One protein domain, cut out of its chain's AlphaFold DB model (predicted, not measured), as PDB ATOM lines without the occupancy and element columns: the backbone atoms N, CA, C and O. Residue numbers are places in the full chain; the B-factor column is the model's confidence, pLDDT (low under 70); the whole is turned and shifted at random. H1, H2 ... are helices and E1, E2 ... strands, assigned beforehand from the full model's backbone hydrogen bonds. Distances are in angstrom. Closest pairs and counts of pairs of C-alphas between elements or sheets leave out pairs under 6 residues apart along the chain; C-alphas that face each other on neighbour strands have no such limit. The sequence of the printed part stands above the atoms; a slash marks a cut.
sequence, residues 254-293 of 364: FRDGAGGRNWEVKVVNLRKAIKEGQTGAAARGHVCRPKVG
ATOM      1  N   PHE A 254      55.038 -11.669   4.468       63.66
ATOM      2  CA  PHE A 254      54.097 -10.565   4.590       63.66
ATOM      3  C   PHE A 254      54.098  -9.714   3.317       63.66
ATOM      4  O   PHE A 254      55.158  -9.255   2.886       63.66
ATOM      5  N   ARG A 255      52.904  -9.463   2.769       63.75
ATOM      6  CA  ARG A 255      52.638  -8.440   1.751       63.75
ATOM      7  C   ARG A 255      51.350  -7.690   2.094       63.75
ATOM      8  O   ARG A 255      50.345  -8.334   2.405       63.75
ATOM      9  N   ASP A 256      51.342  -6.363   2.029       64.44
ATOM     10  CA  ASP A 256      50.116  -5.550   2.040       64.44
ATOM     11  C   ASP A 256      49.811  -5.013   0.637       64.44
ATOM     12  O   ASP A 256      50.382  -4.029   0.190       64.44
ATOM     13  N   GLY A 257      48.931  -5.708  -0.083       58.66
ATOM     14  CA  GLY A 257      48.506  -5.375  -1.455       58.66
ATOM     15  C   GLY A 257      47.142  -5.995  -1.774       58.66
ATOM     16  O   GLY A 257      46.968  -6.658  -2.793       58.66
ATOM     17  N   ALA A 258      46.221  -5.921  -0.806       59.19
ATOM     18  CA  ALA A 258      44.985  -6.711  -0.765       59.19
ATOM     19  C   ALA A 258      43.718  -5.878  -0.470       59.19
ATOM     20  O   ALA A 258      42.733  -6.415   0.029       59.19
ATOM     21  N   GLY A 259      43.733  -4.575  -0.759       61.12
ATOM     22  CA  GLY A 259      42.576  -3.683  -0.601       61.12
ATOM     23  C   GLY A 259      42.532  -2.936   0.732       61.12
ATOM     24  O   GLY A 259      41.455  -2.706   1.275       61.12
ATOM     25  N   GLY A 260      43.690  -2.579   1.290       68.69
ATOM     26  CA  GLY A 260      43.786  -1.846   2.550       68.69
ATOM     27  C   GLY A 260      45.106  -2.089   3.277       68.69
ATOM     28  O   GLY A 260      45.869  -2.997   2.943       68.69
ATOM     29  N   ARG A 261      45.379  -1.276   4.303       76.56
ATOM     30  CA  ARG A 261      46.596  -1.409   5.109       76.56
ATOM     31  C   ARG A 261      46.403  -2.470   6.185       76.56
ATOM     32  O   ARG A 261      45.477  -2.380   6.985       76.56
ATOM     33  N   ASN A 262      47.295  -3.454   6.243       79.31
ATOM     34  CA  ASN A 262      47.282  -4.461   7.303       79.31
ATOM     35  C   ASN A 262      47.692  -3.837   8.648       79.31
ATOM     36  O   ASN A 262      48.676  -3.106   8.703       79.31
ATOM     37  N   TRP A 263      47.014  -4.176   9.750       87.69
ATOM     38  CA  TRP A 263      47.378  -3.715  11.101       87.69
ATOM     39  C   TRP A 263      47.849  -4.861  12.002       87.69
ATOM     40  O   TRP A 263      47.402  -6.005  11.903       87.69
ATOM     41  N   GLU A 264      48.784  -4.554  12.894       88.19
ATOM     42  CA  GLU A 264      49.086  -5.344  14.079       88.19
ATOM     43  C   GLU A 264      48.289  -4.762  15.249       88.19
ATOM     44  O   GLU A 264      48.566  -3.650  15.704       88.19
ATOM     45  N   VAL A 265      47.305  -5.533  15.718       93.50
ATOM     46  CA  VAL A 265      46.511  -5.246  16.916       93.50
ATOM     47  C   VAL A 265      46.828  -6.315  17.958       93.50
ATOM     48  O   VAL A 265      46.573  -7.498  17.729       93.50
ATOM     49  N   LYS A 266      47.431  -5.925  19.086       93.94
ATOM     50  CA  LYS A 266      47.801  -6.835  20.186       93.94
ATOM     51  C   LYS A 266      47.585  -6.179  21.545       93.94
ATOM     52  O   LYS A 266      47.938  -5.020  21.742       93.94
ATOM     53  N   VAL A 267      47.105  -6.958  22.509       93.31
ATOM     54  CA  VAL A 267      47.179  -6.616  23.935       93.31
ATOM     55  C   VAL A 267      48.506  -7.148  24.477       93.31
ATOM     56  O   VAL A 267      48.846  -8.308  24.245       93.31
ATOM     57  N   VAL A 268      49.266  -6.314  25.184       91.62
ATOM     58  CA  VAL A 268      50.568  -6.671  25.766       91.62
ATOM     59  C   VAL A 268      50.582  -6.426  27.270       91.62
ATOM     60  O   VAL A 268      50.042  -5.441  27.761       91.62
ATOM     61  N   ASN A 269      51.227  -7.316  28.016       91.56
ATOM     62  CA  ASN A 269      51.368  -7.184  29.464       91.56
ATOM     63  C   ASN A 269      52.465  -6.160  29.808       91.56
ATOM     64  O   ASN A 269      53.635  -6.337  29.450       91.56
ATOM     65  N   LEU A 270      52.100  -5.092  30.521       88.44
ATOM     66  CA  LEU A 270      53.014  -4.018  30.904       88.44
ATOM     67  C   LEU A 270      53.902  -4.468  32.067       88.44
ATOM     68  O   LEU A 270      53.501  -4.465  33.229       88.44
ATOM     69  N   ARG A 271      55.157  -4.816  31.755       87.25
ATOM     70  CA  ARG A 271      56.150  -5.303  32.735       87.25
ATOM     71  C   ARG A 271      56.345  -4.378  33.945       87.25
ATOM     72  O   ARG A 271      56.693  -4.876  35.011       87.25
ATOM     73  N   LYS A 272      56.155  -3.061  33.789       87.62
ATOM     74  CA  LYS A 272      56.233  -2.083  34.888       87.62
ATOM     75  C   LYS A 272      55.004  -2.175  35.803       87.62
ATOM     76  O   LYS A 272      55.167  -2.469  36.977       87.62
ATOM     77  N   ALA A 273      53.801  -2.057  35.240       83.62
ATOM     78  CA  ALA A 273      52.535  -2.163  35.969       83.62
ATOM     79  C   ALA A 273      52.412  -3.480  36.763       83.62
ATOM     80  O   ALA A 273      52.022  -3.472  37.926       83.62
ATOM     81  N   ILE A 274      52.835  -4.606  36.174       82.38
ATOM     82  CA  ILE A 274      52.840  -5.919  36.847       82.38
ATOM     83  C   ILE A 274      53.817  -5.952  38.033       82.38
ATOM     84  O   ILE A 274      53.493  -6.519  39.073       82.38
ATOM     85  N   LYS A 275      54.999  -5.325  37.917       86.25
ATOM     86  CA  LYS A 275      55.940  -5.181  39.046       86.25
ATOM     87  C   LYS A 275      55.398  -4.273  40.153       86.25
ATOM     88  O   LYS A 275      55.770  -4.448  41.305       86.25
ATOM     89  N   GLU A 276      54.524  -3.335  39.802       90.00
ATOM     90  CA  GLU A 276      53.832  -2.419  40.716       90.00
ATOM     91  C   GLU A 276      52.524  -3.021  41.278       90.00
ATOM     92  O   GLU A 276      51.737  -2.316  41.903       90.00
ATOM     93  N   GLY A 277      52.276  -4.323  41.070       88.44
ATOM     94  CA  GLY A 277      51.117  -5.044  41.613       88.44
ATOM     95  C   GLY A 277      49.782  -4.744  40.922       88.44
ATOM     96  O   GLY A 277      48.736  -5.209  41.375       88.44
ATOM     97  N   GLN A 278      49.792  -3.986  39.824       85.62
ATOM     98  CA  GLN A 278      48.582  -3.636  39.084       85.62
ATOM     99  C   GLN A 278      48.025  -4.858  38.341       85.62
ATOM    100  O   GLN A 278      48.769  -5.715  37.859       85.62
ATOM    101  N   THR A 279      46.699  -4.927  38.215       84.06
ATOM    102  CA  THR A 279      45.979  -6.031  37.560       84.06
ATOM    103  C   THR A 279      44.938  -5.505  36.564       84.06
ATOM    104  O   THR A 279      44.755  -4.296  36.404       84.06
ATOM    105  N   GLY A 280      44.274  -6.407  35.833       83.19
ATOM    106  CA  GLY A 280      43.206  -6.041  34.897       83.19
ATOM    107  C   GLY A 280      43.683  -5.119  33.769       83.19
ATOM    108  O   GLY A 280      44.700  -5.389  33.129       83.19
ATOM    109  N   ALA A 281      42.932  -4.046  33.509       83.12
ATOM    110  CA  ALA A 281      43.243  -3.079  32.455       83.12
ATOM    111  C   ALA A 281      44.536  -2.286  32.724       83.12
ATOM    112  O   ALA A 281      45.302  -2.062  31.795       83.12
ATOM    113  N   ALA A 282      44.831  -1.939  33.983       81.25
ATOM    114  CA  ALA A 282      46.038  -1.188  34.349       81.25
ATOM    115  C   ALA A 282      47.340  -1.962  34.044       81.25
ATOM    116  O   ALA A 282      48.363  -1.376  33.704       81.25
ATOM    117  N   ALA A 283      47.287  -3.298  34.072       87.19
ATOM    118  CA  ALA A 283      48.411  -4.166  33.717       87.19
ATOM    119  C   ALA A 283      48.618  -4.363  32.199       87.19
ATOM    120  O   ALA A 283      49.541  -5.081  31.796       87.19
ATOM    121  N   ARG A 284      47.763  -3.782  31.347       91.31
ATOM    122  CA  ARG A 284      47.705  -4.051  29.902       91.31
ATOM    123  C   ARG A 284      47.970  -2.792  29.082       91.31
ATOM    124  O   ARG A 284      47.432  -1.726  29.343       91.31
ATOM    125  N   GLY A 285      48.785  -2.949  28.049       88.62
ATOM    126  CA  GLY A 285      49.003  -1.973  26.991       88.62
ATOM    127  C   GLY A 285      48.455  -2.496  25.669       88.62
ATOM    128  O   GLY A 285      48.214  -3.696  25.511       88.62
ATOM    129  N   HIS A 286      48.301  -1.599  24.703       93.94
ATOM    130  CA  HIS A 286      47.804  -1.920  23.371       93.94
ATOM    131  C   HIS A 286      48.861  -1.565  22.327       93.94
ATOM    132  O   HIS A 286      49.456  -0.490  22.371       93.94
ATOM    133  N   VAL A 287      49.090  -2.474  21.385       92.38
ATOM    134  CA  VAL A 287      49.814  -2.211  20.142       92.38
ATOM    135  C   VAL A 287      48.760  -2.133  19.053       92.38
ATOM    136  O   VAL A 287      48.114  -3.139  18.778       92.38
ATOM    137  N   CYS A 288      48.599  -0.956  18.456       94.19
ATOM    138  CA  CYS A 288      47.734  -0.711  17.306       94.19
ATOM    139  C   CYS A 288      48.565   0.063  16.282       94.19
ATOM    140  O   CYS A 288      48.669   1.286  16.364       94.19
ATOM    141  N   ARG A 289      49.226  -0.645  15.364       90.31
ATOM    142  CA  ARG A 289      50.097  -0.028  14.347       90.31
ATOM    143  C   ARG A 289      49.915  -0.695  12.986       90.31
ATOM    144  O   ARG A 289      49.634  -1.896  12.958       90.31
ATOM    145  N   PRO A 290      50.109   0.013  11.864       86.50
ATOM    146  CA  PRO A 290      50.184  -0.648  10.573       86.50
ATOM    147  C   PRO A 290      51.353  -1.637  10.566       86.50
ATOM    148  O   PRO A 290      52.441  -1.346  11.071       86.50
ATOM    149  N   LYS A 291      51.133  -2.809   9.973       83.12
ATOM    150  CA  LYS A 291      52.230  -3.652   9.509       83.12
ATOM    151  C   LYS A 291      52.886  -2.928   8.336       83.12
ATOM    152  O   LYS A 291      52.200  -2.325   7.516       83.12
ATOM    153  N   VAL A 292      54.208  -2.979   8.294       74.94
ATOM    154  CA  VAL A 292      55.022  -2.487   7.187       74.94
ATOM    155  C   VAL A 292      56.089  -3.532   6.903       74.94
ATOM    156  O   VAL A 292      56.680  -4.093   7.829       74.94
ATOM    157  N   GLY A 293      56.281  -3.829   5.626       75.25
ATOM    158  CA  GLY A 293      57.398  -4.609   5.127       75.25
ATOM    159  C   GLY A 293      58.714  -3.839   5.224       75.25
ATOM    160  O   GLY A 293      58.756  -2.661   5.572       75.25
TER     161      GLY A 293
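Overview. This is residues 254 to 293 of the 364 residues of the protein "tRNA (adenine(58)-N(1))-methyltransferase catalytic subunit TRM61" of Colletotrichum graminicola (strain M1.001 / M2 / FGSC 10212) (UniProt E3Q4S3). A long, narrow ribbon of two strands, E1 and E2, side by side, has a connection at one end that holds the short helix H1; the printed part begins and ends near the other end. The 40 printed residues hold E1, H1 and E2 in that order, the sheet is antiparallel, and the class is mixed, with 19 residues in named elements, under half. The whole is extended, with a radius of gyration of the C-alphas of 14.5 A, a rod of 43 by 15 by 10 A.

Along the chain. E1, residues 263 to 269, spans 19.1 A from C-alpha 263 at (47.378, -3.715, 11.101). E2, residues 284 to 290, spans 19.8 A and ends at C-alpha 290 at (50.184, -0.648, 10.573). H1 is residues 271 to 275.

Arrangement. E1 and E2 are antiparallel at 164 degrees. N 266 and O 287 are 2.9 A apart, within hydrogen-bond range. A tight link joins E1 to H1, in which every O i to N i+4 pair is within range. The closest C-alphas of H1 and E2, Ala 273 and Arg 284, are 8.0 A apart.

Size, cuts and confidence. The farthest C-alphas, Gly 257 and Gly 277, are 43.1 A apart. The printed part has no cut and no long link. Residues 254 to 260 are under pLDDT 70.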